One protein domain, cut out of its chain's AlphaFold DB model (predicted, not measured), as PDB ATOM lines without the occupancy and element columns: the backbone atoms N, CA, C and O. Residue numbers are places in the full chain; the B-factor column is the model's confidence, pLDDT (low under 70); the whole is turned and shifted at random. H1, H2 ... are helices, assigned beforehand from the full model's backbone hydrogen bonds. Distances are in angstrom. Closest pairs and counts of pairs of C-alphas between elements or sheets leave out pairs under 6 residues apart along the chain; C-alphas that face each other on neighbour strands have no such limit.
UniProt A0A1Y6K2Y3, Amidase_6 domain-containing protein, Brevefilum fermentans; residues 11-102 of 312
ATOM      1  N   LEU A  11      11.308 -46.044  72.422       45.88
ATOM      2  CA  LEU A  11       9.981 -45.733  71.880       45.88
ATOM      3  C   LEU A  11       9.868 -44.273  71.425       45.88
ATOM      4  O   LEU A  11       9.287 -44.028  70.376       45.88
ATOM      5  N   ILE A  12      10.435 -43.325  72.185       49.12
ATOM      6  CA  ILE A  12      10.407 -41.899  71.827       49.12
ATOM      7  C   ILE A  12      11.200 -41.661  70.540       49.12
ATOM      8  O   ILE A  12      10.653 -41.063  69.629       49.12
ATOM      9  N   CYS A  13      12.421 -42.195  70.402       49.78
ATOM     10  CA  CYS A  13      13.169 -42.064  69.145       49.78
ATOM     11  C   CYS A  13      12.457 -42.726  67.957       49.78
ATOM     12  O   CYS A  13      12.411 -42.132  66.887       49.78
ATOM     13  N   CYS A  14      11.882 -43.922  68.121       49.31
ATOM     14  CA  CYS A  14      11.143 -44.574  67.039       49.31
ATOM     15  C   CYS A  14       9.879 -43.796  66.653       49.31
ATOM     16  O   CYS A  14       9.623 -43.651  65.467       49.31
ATOM     17  N   LEU A  15       9.132 -43.253  67.620       49.00
ATOM     18  CA  LEU A  15       7.984 -42.382  67.352       49.00
ATOM     19  C   LEU A  15       8.429 -41.111  66.626       49.00
ATOM     20  O   LEU A  15       7.854 -40.798  65.594       49.00
ATOM     21  N   SER A  16       9.482 -40.430  67.085       49.78
ATOM     22  CA  SER A  16      10.019 -39.241  66.410       49.78
ATOM     23  C   SER A  16      10.463 -39.534  64.977       49.78
ATOM     24  O   SER A  16      10.178 -38.750  64.083       49.78
ATOM     25  N   ILE A  17      11.134 -40.666  64.742       56.41
ATOM     26  CA  ILE A  17      11.584 -41.081  63.405       56.41
ATOM     27  C   ILE A  17      10.389 -41.427  62.509       56.41
ATOM     28  O   ILE A  17      10.383 -41.038  61.347       56.41
ATOM     29  N   ILE A  18       9.366 -42.107  63.041       54.84
ATOM     30  CA  ILE A  18       8.136 -42.424  62.301       54.84
ATOM     31  C   ILE A  18       7.393 -41.134  61.937       54.84
ATOM     32  O   ILE A  18       7.079 -40.943  60.767       54.84
ATOM     33  N   PHE A  19       7.209 -40.215  62.890       52.25
ATOM     34  CA  PHE A  19       6.580 -38.914  62.645       52.25
ATOM     35  C   PHE A  19       7.343 -38.084  61.605       52.25
ATOM     36  O   PHE A  19       6.712 -37.509  60.727       52.25
ATOM     37  N   LEU A  20       8.680 -38.063  61.662       56.75
ATOM     38  CA  LEU A  20       9.514 -37.384  60.663       56.75
ATOM     39  C   LEU A  20       9.416 -38.038  59.276       56.75
ATOM     40  O   LEU A  20       9.406 -37.345  58.264       56.75
ATOM     41  N   SER A  21       9.324 -39.370  59.213       53.47
ATOM     42  CA  SER A  21       9.163 -40.085  57.943       53.47
ATOM     43  C   SER A  21       7.763 -39.930  57.341       53.47
ATOM     44  O   SER A  21       7.636 -39.826  56.126       53.47
ATOM     45  N   GLU A  22       6.721 -39.861  58.173       58.00
ATOM     46  CA  GLU A  22       5.344 -39.602  57.738       58.00
ATOM     47  C   GLU A  22       5.162 -38.146  57.301       58.00
ATOM     48  O   GLU A  22       4.474 -37.897  56.313       58.00
ATOM     49  N   SER A  23       5.813 -37.186  57.974       68.06
ATOM     50  CA  SER A  23       5.803 -35.786  57.540       68.06
ATOM     51  C   SER A  23       6.548 -35.590  56.221       68.06
ATOM     52  O   SER A  23       6.045 -34.884  55.356       68.06
ATOM     53  N   ALA A  24       7.697 -36.253  56.039       69.44
ATOM     54  CA  ALA A  24       8.449 -36.204  54.784       69.44
ATOM     55  C   ALA A  24       7.655 -36.834  53.627       69.44
ATOM     56  O   ALA A  24       7.446 -36.189  52.609       69.44
ATOM     57  N   ALA A  25       7.097 -38.035  53.819       73.12
ATOM     58  CA  ALA A  25       6.268 -38.680  52.799       73.12
ATOM     59  C   ALA A  25       4.993 -37.880  52.466       73.12
ATOM     60  O   ALA A  25       4.519 -37.900  51.329       73.12
ATOM     61  N   GLY A  26       4.423 -37.178  53.452       80.81
ATOM     62  CA  GLY A  26       3.303 -36.263  53.240       80.81
ATOM     63  C   GLY A  26       3.684 -35.049  52.392       80.81
ATOM     64  O   GLY A  26       2.905 -34.652  51.526       80.81
ATOM     65  N   GLN A  27       4.879 -34.498  52.611       83.44
ATOM     66  CA  GLN A  27       5.416 -33.372  51.851       83.44
ATOM     67  C   GLN A  27       5.772 -33.777  50.413       83.44
ATOM     68  O   GLN A  27       5.313 -33.117  49.487       83.44
ATOM     69  N   ASP A  28       6.446 -34.912  50.211       89.56
ATOM     70  CA  ASP A  28       6.765 -35.441  48.873       89.56
ATOM     71  C   ASP A  28       5.497 -35.655  48.031       89.56
ATOM     72  O   ASP A  28       5.437 -35.297  46.853       89.56
ATOM     73  N   LYS A  29       4.441 -36.206  48.646       93.00
ATOM     74  CA  LYS A  29       3.144 -36.368  47.980       93.00
ATOM     75  C   LYS A  29       2.527 -35.016  47.616       93.00
ATOM     76  O   LYS A  29       1.973 -34.883  46.532       93.00
ATOM     77  N   LEU A  30       2.586 -34.041  48.525       93.25
ATOM     78  CA  LEU A  30       2.028 -32.706  48.314       93.25
ATOM     79  C   LEU A  30       2.684 -32.011  47.110       93.25
ATOM     80  O   LEU A  30       1.979 -31.494  46.250       93.25
ATOM     81  N   ILE A  31       4.013 -32.063  47.025       94.44
ATOM     82  CA  ILE A  31       4.800 -31.503  45.916       94.44
ATOM     83  C   ILE A  31       4.460 -32.218  44.603       94.44
ATOM     84  O   ILE A  31       4.162 -31.562  43.607       94.44
ATOM     85  N   SER A  32       4.416 -33.554  44.609       96.81
ATOM     86  CA  SER A  32       4.071 -34.343  43.419       96.81
ATOM     87  C   SER A  32       2.653 -34.060  42.907       96.81
ATOM     88  O   SER A  32       2.435 -33.965  41.701       96.81
ATOM     89  N   ASP A  33       1.678 -33.874  43.801       97.81
ATOM     90  CA  ASP A  33       0.320 -33.493  43.398       97.81
ATOM     91  C   ASP A  33       0.289 -32.076  42.787       97.81
ATOM     92  O   ASP A  33      -0.450 -31.836  41.830       97.81
ATOM     93  N   GLY A  34       1.120 -31.155  43.289       97.50
ATOM     94  CA  GLY A  34       1.298 -29.810  42.732       97.50
ATOM     95  C   GLY A  34       1.895 -29.814  41.328       97.50
ATOM     96  O   GLY A  34       1.384 -29.133  40.435       97.50
ATOM     97  N   GLU A  35       2.921 -30.634  41.105       97.75
ATOM     98  CA  GLU A  35       3.531 -30.853  39.791       97.75
ATOM     99  C   GLU A  35       2.491 -31.321  38.767       97.75
ATOM    100  O   GLU A  35       2.338 -30.718  37.704       97.75
ATOM    101  N   LEU A  36       1.677 -32.321  39.122       98.06
ATOM    102  CA  LEU A  36       0.619 -32.841  38.250       98.06
ATOM    103  C   LEU A  36      -0.429 -31.779  37.876       98.06
ATOM    104  O   LEU A  36      -1.010 -31.834  36.786       98.06
ATOM    105  N   ILE A  37      -0.705 -30.817  38.763       98.31
ATOM    106  CA  ILE A  37      -1.594 -29.685  38.461       98.31
ATOM    107  C   ILE A  37      -0.969 -28.798  37.377       98.31
ATOM    108  O   ILE A  37      -1.665 -28.441  36.418       98.31
ATOM    109  N   VAL A  38       0.322 -28.476  37.501       97.94
ATOM    110  CA  VAL A  38       1.064 -27.674  36.515       97.94
ATOM    111  C   VAL A  38       1.147 -28.395  35.173       97.94
ATOM    112  O   VAL A  38       0.784 -27.815  34.149       97.94
ATOM    113  N   GLU A  39       1.547 -29.665  35.160       97.31
ATOM    114  CA  GLU A  39       1.653 -30.466  33.935       97.31
ATOM    115  C   GLU A  39       0.318 -30.534  33.187       97.31
ATOM    116  O   GLU A  39       0.262 -30.331  31.970       97.31
ATOM    117  N   ARG A  40      -0.782 -30.761  33.918       97.69
ATOM    118  CA  ARG A  40      -2.133 -30.760  33.345       97.69
ATOM    119  C   ARG A  40      -2.468 -29.408  32.721       97.69
ATOM    120  O   ARG A  40      -3.000 -29.375  31.613       97.69
ATOM    121  N   TYR A  41      -2.147 -28.306  33.397       98.12
ATOM    122  CA  TYR A  41      -2.363 -26.964  32.857       98.12
ATOM    123  C   TYR A  41      -1.564 -26.724  31.575       98.12
ATOM    124  O   TYR A  41      -2.142 -26.316  30.564       98.12
ATOM    125  N   LEU A  42      -0.264 -27.022  31.575       97.62
ATOM    126  CA  LEU A  42       0.594 -26.835  30.402       97.62
ATOM    127  C   LEU A  42       0.114 -27.675  29.215       97.62
ATOM    128  O   LEU A  42       0.006 -27.161  28.097       97.62
ATOM    129  N   LEU A  43      -0.273 -28.928  29.464       97.25
ATOM    130  CA  LEU A  43      -0.827 -29.825  28.453       97.25
ATOM    131  C   LEU A  43      -2.139 -29.288  27.860       97.25
ATOM    132  O   LEU A  43      -2.285 -29.221  26.636       97.25
ATOM    133  N   GLU A  44      -3.094 -28.891  28.702       97.88
ATOM    134  CA  GLU A  44      -4.403 -28.397  28.255       97.88
ATOM    135  C   GLU A  44      -4.300 -27.062  27.509       97.88
ATOM    136  O   GLU A  44      -4.978 -26.859  26.495       97.88
ATOM    137  N   LYS A  45      -3.413 -26.167  27.960       97.50
ATOM    138  CA  LYS A  45      -3.154 -24.870  27.318       97.50
ATOM    139  C   LYS A  45      -2.203 -24.960  26.128       97.50
ATOM    140  O   LYS A  45      -2.060 -23.973  25.408       97.50
ATOM    141  N   ARG A  46      -1.614 -26.135  25.872       97.31
ATOM    142  CA  ARG A  46      -0.619 -26.378  24.810       97.31
ATOM    143  C   ARG A  46       0.596 -25.454  24.933       97.31
ATOM    144  O   ARG A  46       1.109 -24.960  23.930       97.31
ATOM    145  N   ILE A  47       1.018 -25.207  26.168       96.25
ATOM    146  CA  ILE A  47       2.210 -24.427  26.493       96.25
ATOM    147  C   ILE A  47       3.384 -25.400  26.572       96.25
ATOM    148  O   ILE A  47       3.301 -26.422  27.247       96.25
ATOM    149  N   SER A  48       4.467 -25.087  25.864       96.00
ATOM    150  CA  SER A  48       5.700 -25.872  25.883       96.00
ATOM    151  C   SER A  48       6.743 -25.113  26.688       96.00
ATOM    152  O   SER A  48       7.248 -24.096  26.217       96.00
ATOM    153  N   LEU A  49       7.042 -25.602  27.887       95.50
ATOM    154  CA  LEU A  49       8.135 -25.128  28.729       95.50
ATOM    155  C   LEU A  49       8.986 -26.341  29.088       95.50
ATOM    156  O   LEU A  49       8.442 -27.370  29.483       95.50
ATOM    157  N   GLU A  50      10.299 -26.230  28.907       93.94
ATOM    158  CA  GLU A  50      11.220 -27.296  29.292       93.94
ATOM    159  C   GLU A  50      11.288 -27.353  30.826       93.94
ATOM    160  O   GLU A  50      11.574 -26.320  31.442       93.94
ATOM    161  N   PRO A  51      11.026 -28.507  31.464       89.75
ATOM    162  CA  PRO A  51      11.199 -28.647  32.904       89.75
ATOM    163  C   PRO A  51      12.601 -28.209  33.331       89.75
ATOM    164  O   PRO A  51      13.566 -28.396  32.593       89.75
ATOM    165  N   GLU A  52      12.698 -27.604  34.513       87.62
ATOM    166  CA  GLU A  52      13.948 -27.070  35.078       87.62
ATOM    167  C   GLU A  52      14.584 -25.883  34.321       87.62
ATOM    168  O   GLU A  52      15.607 -25.359  34.760       87.62
ATOM    169  N   SER A  53      13.987 -25.402  33.222       92.69
ATOM    170  CA  SER A  53      14.438 -24.166  32.561       92.69
ATOM    171  C   SER A  53      14.138 -22.915  33.395       92.69
ATOM    172  O   SER A  53      13.226 -22.897  34.229       92.69
ATOM    173  N   GLU A  54      14.873 -21.832  33.134       89.62
ATOM    174  CA  GLU A  54      14.625 -20.538  33.778       89.62
ATOM    175  C   GLU A  54      13.222 -20.012  33.430       89.62
ATOM    176  O   GLU A  54      12.507 -19.518  34.302       89.62
ATOM    177  N   GLU A  55      12.782 -20.190  32.181       92.12
ATOM    178  CA  GLU A  55      11.445 -19.812  31.722       92.12
ATOM    179  C   GLU A  55      10.346 -20.611  32.436       92.12
ATOM    180  O   GLU A  55       9.300 -20.060  32.790       92.12
ATOM    181  N   TYR A  56      10.580 -21.902  32.693       95.12
ATOM    182  CA  TYR A  56       9.672 -22.724  33.492       95.12
ATOM    183  C   TYR A  56       9.584 -22.215  34.930       95.12
ATOM    184  O   TYR A  56       8.486 -21.989  35.441       95.12
ATOM    185  N   ALA A  57      10.724 -21.958  35.570       93.75
ATOM    186  CA  ALA A  57      10.754 -21.446  36.934       93.75
ATOM    187  C   ALA A  57      10.103 -20.057  37.055       93.75
ATOM    188  O   ALA A  57       9.422 -19.775  38.040       93.75
ATOM    189  N   GLN A  58      10.232 -19.198  36.046       91.00
ATOM    190  CA  GLN A  58       9.539 -17.906  36.001       91.00
ATOM    191  C   GLN A  58       8.035 -18.048  35.841       91.00
ATOM    192  O   GLN A  58       7.284 -17.330  36.502       91.00
ATOM    193  N   PHE A  59       7.584 -18.992  35.015       94.56
ATOM    194  CA  PHE A  59       6.171 -19.334  34.929       94.56
ATOM    195  C   PHE A  59       5.631 -19.791  36.294       94.56
ATOM    196  O   PHE A  59       4.589 -19.304  36.735       94.56
ATOM    197  N   LEU A  60       6.366 -20.647  37.014       95.50
ATOM    198  CA  LEU A  60       5.998 -21.047  38.377       95.50
ATOM    199  C   LEU A  60       5.996 -19.862  39.351       95.50
ATOM    200  O   LEU A  60       5.065 -19.711  40.144       95.50
ATOM    201  N   ASN A  61       6.985 -18.973  39.261       92.94
ATOM    202  CA  ASN A  61       7.021 -17.760  40.075       92.94
ATOM    203  C   ASN A  61       5.806 -16.860  39.778       92.94
ATOM    204  O   ASN A  61       5.195 -16.339  40.708       92.94
ATOM    205  N   SER A  62       5.390 -16.742  38.509       92.31
ATOM    206  CA  SER A  62       4.174 -16.026  38.086       92.31
ATOM    207  C   SER A  62       2.908 -16.581  38.749       92.31
ATOM    208  O   SER A  62       2.072 -15.816  39.241       92.31
ATOM    209  N   ILE A  63       2.784 -17.906  38.894       94.69
ATOM    210  CA  ILE A  63       1.681 -18.525  39.653       94.69
ATOM    211  C   ILE A  63       1.667 -18.030  41.107       94.69
ATOM    212  O   ILE A  63       0.608 -17.633  41.606       94.69
ATOM    213  N   LEU A  64       2.826 -18.009  41.782       93.81
ATOM    214  CA  LEU A  64       2.932 -17.694  43.214       93.81
ATOM    215  C   LEU A  64       2.406 -16.306  43.580       93.81
ATOM    216  O   LEU A  64       1.835 -16.149  44.664       93.81
ATOM    217  N   TRP A  65       2.549 -15.323  42.688       90.12
ATOM    218  CA  TRP A  65       2.041 -13.962  42.893       90.12
ATOM    219  C   TRP A  65       0.750 -13.656  42.109       90.12
ATOM    220  O   TRP A  65       0.249 -12.533  42.125       90.12
ATOM    221  N   GLY A  66       0.129 -14.668  41.501       90.38
ATOM    222  CA  GLY A  66      -1.208 -14.560  40.916       90.38
ATOM    223  C   GLY A  66      -1.253 -14.077  39.471       90.38
ATOM    224  O   GLY A  66      -2.279 -13.543  39.042       90.38
ATOM    225  N   GLY A  67      -0.162 -14.218  38.725       90.44
ATOM    226  CA  GLY A  67      -0.099 -13.979  37.284       90.44
ATOM    227  C   GLY A  67      -0.974 -14.932  36.472       90.44
ATOM    228  O   GLY A  67      -1.670 -14.527  35.539       90.44
ATOM    229  N   VAL A  68      -1.070 -16.189  36.915       93.38
ATOM    230  CA  VAL A  68      -1.890 -17.228  36.276       93.38
ATOM    231  C   VAL A  68      -3.156 -17.500  37.093       93.38
ATOM    232  O   VAL A  68      -3.197 -18.392  37.936       93.38
ATOM    233  N   MET A  69      -4.228 -16.745  36.829       89.88
ATOM    234  CA  MET A  69      -5.475 -16.804  37.619       89.88
ATOM    235  C   MET A  69      -6.134 -18.188  37.716       89.88
ATOM    236  O   MET A  69      -6.879 -18.441  38.660       89.88
ATOM    237  N   GLU A  70      -5.930 -19.059  36.727       95.19
ATOM    238  CA  GLU A  70      -6.464 -20.428  36.727       95.19
ATOM    239  C   GLU A  70      -5.716 -21.350  37.700       95.19
ATOM    240  O   GLU A  70      -6.250 -22.382  38.095       95.19
ATOM    241  N   LEU A  71      -4.511 -20.952  38.108       96.38
ATOM    242  CA  LEU A  71      -3.627 -21.676  39.015       96.38
ATOM    243  C   LEU A  71      -3.469 -20.967  40.368       96.38
ATOM    244  O   LEU A  71      -3.003 -21.556  41.326       96.38
ATOM    245  N   SER A  72      -3.889 -19.711  40.504       90.25
ATOM    246  CA  SER A  72      -3.574 -18.918  41.695       90.25
ATOM    247  C   SER A  72      -4.723 -18.757  42.699       90.25
ATOM    248  O   SER A  72      -4.633 -17.922  43.601       90.25
ATOM    249  N   LYS A  73      -5.840 -19.477  42.527       90.31
ATOM    250  CA  LYS A  73      -7.006 -19.401  43.423       90.31
ATOM    251  C   LYS A  73      -7.842 -20.677  43.398       90.31
ATOM    252  O   LYS A  73      -7.911 -21.355  42.382       90.31
ATOM    253  N   VAL A  74      -8.550 -20.929  44.495       94.19
ATOM    254  CA  VAL A  74      -9.510 -22.034  44.623       94.19
ATOM    255  C   VAL A  74     -10.748 -21.815  43.745       94.19
ATOM    256  O   VAL A  74     -11.212 -20.685  43.562       94.19
ATOM    257  N   GLY A  75     -11.326 -22.914  43.262       94.50
ATOM    258  CA  GLY A  75     -12.568 -22.935  42.493       94.50
ATOM    259  C   GLY A  75     -12.357 -22.777  40.990       94.50
ATOM    260  O   GLY A  75     -13.290 -22.391  40.285       94.50
ATOM    261  N   THR A  76     -11.144 -23.038  40.504       95.75
ATOM    262  CA  THR A  76     -10.835 -23.117  39.073       95.75
ATOM    263  C   THR A  76     -10.899 -24.570  38.604       95.75
ATOM    264  O   THR A  76     -11.013 -25.499  39.407       95.75
ATOM    265  N   ASP A  77     -10.795 -24.785  37.291       96.38
ATOM    266  CA  ASP A  77     -10.757 -26.135  36.718       96.38
ATOM    267  C   ASP A  77      -9.504 -26.925  37.153       96.38
ATOM    268  O   ASP A  77      -9.527 -28.158  37.210       96.38
ATOM    269  N   PHE A  78      -8.426 -26.216  37.512       97.44
ATOM    270  CA  PHE A  78      -7.141 -26.802  37.900       97.44
ATOM    271  C   PHE A  78      -6.927 -26.864  39.413       97.44
ATOM    272  O   PHE A  78      -6.259 -27.792  39.864       97.44
ATOM    273  N   VAL A  79      -7.492 -25.915  40.164       96.94
ATOM    274  CA  VAL A  79      -7.345 -25.765  41.616       96.94
ATOM    275  C   VAL A  79      -8.736 -25.799  42.242       96.94
ATOM    276  O   VAL A  79      -9.434 -24.783  42.340       96.94
ATOM    277  N   LYS A  80      -9.187 -26.994  42.623       96.56
ATOM    278  CA  LYS A  80     -10.585 -27.241  43.011       96.56
ATOM    279  C   LYS A  80     -10.860 -26.846  44.448       96.56
ATOM    280  O   LYS A  80     -11.937 -26.335  44.753       96.56
ATOM    281  N   ASP A  81      -9.896 -27.094  45.319       95.88
ATOM    282  CA  ASP A  81      -9.995 -26.863  46.748       95.88
ATOM    283  C   ASP A  81      -8.672 -26.337  47.323       95.88
ATOM    284  O   ASP A  81      -7.724 -26.021  46.602       95.88
ATOM    285  N   GLN A  82      -8.650 -26.174  48.642       93.81
ATOM    286  CA  GLN A  82      -7.496 -25.649  49.358       93.81
ATOM    287  C   GLN A  82      -6.288 -26.597  49.298       93.81
ATOM    288  O   GLN A  82      -5.160 -26.118  49.318       93.81
ATOM    289  N   TYR A  83      -6.512 -27.912  49.187       94.56
ATOM    290  CA  TYR A  83      -5.423 -28.877  49.070       94.56
ATOM    291  C   TYR A  83      -4.706 -28.725  47.732       94.56
ATOM    292  O   TYR A  83      -3.482 -28.658  47.716       94.56
ATOM    293  N   ASP A  84      -5.451 -28.592  46.629       96.38
ATOM    294  CA  ASP A  84      -4.856 -28.337  45.310       96.38
ATOM    295  C   ASP A  84      -4.008 -27.052  45.319       96.38
ATOM    296  O   ASP A  84      -2.927 -27.016  44.734       96.38
ATOM    297  N   LEU A  85      -4.480 -25.997  45.999       94.12
ATOM    298  CA  LEU A  85      -3.744 -24.734  46.102       94.12
ATOM    299  C   LEU A  85      -2.458 -24.900  46.924       94.12
ATOM    300  O   LEU A  85      -1.410 -24.416  46.512       94.12
ATOM    301  N   GLU A  86      -2.524 -25.593  48.062       93.81
ATOM    302  CA  GLU A  86      -1.355 -25.881  48.907       93.81
ATOM    303  C   GLU A  86      -0.331 -26.768  48.192       93.81
ATOM    304  O   GLU A  86       0.868 -26.507  48.280       93.81
ATOM    305  N   ALA A  87      -0.797 -27.779  47.456       95.81
ATOM    306  CA  ALA A  87       0.034 -28.665  46.648       95.81
ATOM    307  C   ALA A  87       0.791 -27.888  45.570       95.81
ATOM    308  O   ALA A  87       2.015 -27.968  45.461       95.81
ATOM    309  N   LEU A  88       0.057 -27.072  44.816       96.25
ATOM    310  CA  LEU A  88       0.615 -26.227  43.776       96.25
ATOM    311  C   LEU A  88       1.606 -25.196  44.332       96.25
ATOM    312  O   LEU A  88       2.675 -25.015  43.754       96.25
ATOM    313  N   GLU A  89       1.277 -24.532  45.445       95.25
ATOM    314  CA  GLU A  89       2.185 -23.586  46.102       95.25
ATOM    315  C   GLU A  89       3.466 -24.270  46.583       95.25
ATOM    316  O   GLU A  89       4.544 -23.720  46.369       95.25
ATOM    317  N   ALA A  90       3.369 -25.460  47.186       94.62
ATOM    318  CA  ALA A  90       4.531 -26.216  47.649       94.62
ATOM    319  C   ALA A  90       5.483 -26.552  46.494       94.62
ATOM    320  O   ALA A  90       6.671 -26.243  46.580       94.62
ATOM    321  N   TYR A  91       4.944 -27.096  45.398       96.38
ATOM    322  CA  TYR A  91       5.720 -27.394  44.194       96.38
ATOM    323  C   TYR A  91       6.370 -26.137  43.608       96.38
ATOM    324  O   TYR A  91       7.581 -26.091  43.408       96.38
ATOM    325  N   CYS A  92       5.582 -25.076  43.399       96.00
ATOM    326  CA  CYS A  92       6.092 -23.837  42.823       96.00
ATOM    327  C   CYS A  92       7.204 -23.226  43.684       96.00
ATOM    328  O   CYS A  92       8.212 -22.798  43.136       96.00
ATOM    329  N   ILE A  93       7.048 -23.177  45.012       94.81
ATOM    330  CA  ILE A  93       8.061 -22.614  45.919       94.81
ATOM    331  C   ILE A  93       9.362 -23.409  45.843       94.81
ATOM    332  O   ILE A  93      10.424 -22.805  45.699       94.81
ATOM    333  N   GLU A  94       9.294 -24.736  45.936       93.19
ATOM    334  CA  GLU A  94      10.491 -25.579  45.923       93.19
ATOM    335  C   GLU A  94      11.252 -25.443  44.607       93.19
ATOM    336  O   GLU A  94      12.446 -25.147  44.615       93.19
ATOM    337  N   THR A  95      10.552 -25.555  43.479       94.50
ATOM    338  CA  THR A  95      11.168 -25.443  42.156       94.50
ATOM    339  C   THR A  95      11.695 -24.033  41.881       94.50
ATOM    340  O   THR A  95      12.788 -23.880  41.338       94.50
ATOM    341  N   VAL A  96      10.967 -22.983  42.285       93.44
ATOM    342  CA  VAL A  96      11.432 -21.592  42.142       93.44
ATOM    343  C   VAL A  96      12.700 -21.361  42.948       93.44
ATOM    344  O   VAL A  96      13.645 -20.792  42.410       93.44
ATOM    345  N   ILE A  97      12.749 -21.805  44.208       91.25
ATOM    346  CA  ILE A  97      13.948 -21.660  45.042       91.25
ATOM    347  C   ILE A  97      15.114 -22.437  44.430       91.25
ATOM    348  O   ILE A  97      16.203 -21.889  44.297       91.25
ATOM    349  N   GLN A  98      14.878 -23.674  43.999       91.25
ATOM    350  CA  GLN A  98      15.917 -24.521  43.422       91.25
ATOM    351  C   GLN A  98      16.515 -23.950  42.129       91.25
ATOM    352  O   GLN A  98      17.695 -24.152  41.887       91.25
ATOM    353  N   ILE A  99      15.728 -23.275  41.286       90.81
ATOM    354  CA  ILE A  99      16.200 -22.818  39.966       90.81
ATOM    355  C   ILE A  99      16.597 -21.342  39.983       90.81
ATOM    356  O   ILE A  99      17.663 -20.984  39.491       90.81
ATOM    357  N   LEU A 100      15.749 -20.466  40.530       87.06
ATOM    358  CA  LEU A 100      15.978 -19.015  40.500       87.06
ATOM    359  C   LEU A 100      16.830 -18.521  41.675       87.06
ATOM    360  O   LEU A 100      17.331 -17.398  41.625       87.06
ATOM    361  N   TYR A 101      16.983 -19.331  42.726       83.31
ATOM    362  CA  TYR A 101      17.678 -18.954  43.958       83.31
ATOM    363  C   TYR A 101      18.797 -19.938  44.353       83.31
ATOM    364  O   TYR A 101      19.255 -19.879  45.489       83.31
ATOM    365  N   ASP A 102      19.291 -20.796  43.448       79.94
ATOM    366  CA  ASP A 102      20.399 -21.732  43.751       79.94
ATOM    367  C   ASP A 102      21.673 -20.989  44.194       79.94
ATOM    368  O   ASP A 102      22.273 -21.282  45.228       79.94
TER     369      ASP A 102
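AT A GLANCE: This is residues 11 to 102 of the 312 residues of the protein "Amidase_6 domain-containing protein" of Brevefilum fermentans (UniProt A0A1Y6K2Y3). One long helix, H1, crosses H3 at nearly a right angle, and residues 11 to 26 of H1 stick out as a free arm from a small body. In that body the shorter H2 packs on H3 as a helical hairpin, its two helices joined by a long loop, residues 65 to 81. The printed part has 92 residues with three named helices, in the order H1, H2, H3, and no named strand; its class is all helix. It is only just loose, close to compact, with a radius of gyration of the C-alphas of 15.0 A, and elongated, spanning 51 by 32 by 21 A.

HOW THE PARTS SIT: Start at residue 11, where H1, residues 11 to 45, begins; its residues 30 to 38 alone touch residues 84 to 92 of H3, residues 82 to 100. Look there for the closest C-alphas, those of Gly 34 and Leu 88, 3.8 A apart; the lines are about perpendicular at 87 degrees. Next comes H2, residues 54 to 64, which is apart from H1, but only just, at 8.5 A. H2 and H3 touch and form a helical hairpin, opposite ways at a tilt of 36 degrees, only just steep; their closest C-alphas, Leu 60 and Cys 92, are 5.2 A apart. In H1, H2 and H3 every O i to N i+4 pair is within hydrogen-bond range.

IN THESE COORDINATES: Find C-alpha 11 at (9.981, -45.733, 71.880); from there H1 runs 50.9 A to C-alpha 45 at (-3.154, -24.870, 27.318). H2 spans 15.3 A from residue 54 to 64. H3 runs 26.0 A from residue 82 to C-alpha 100 at (15.978, -19.015, 40.500).

THE WHOLE: The C-alphas farthest apart, Leu 11 and Arg 46, are 52.0 A from each other. Without residues 11 to 26, the body spans 32 by 29 by 20 A. The printed part has no cut; the link from H1 to H2 is short, that from H2 to H3 long. Look at residues 11 to 24 for pLDDT under 70; the mean of the printed part is 87.5.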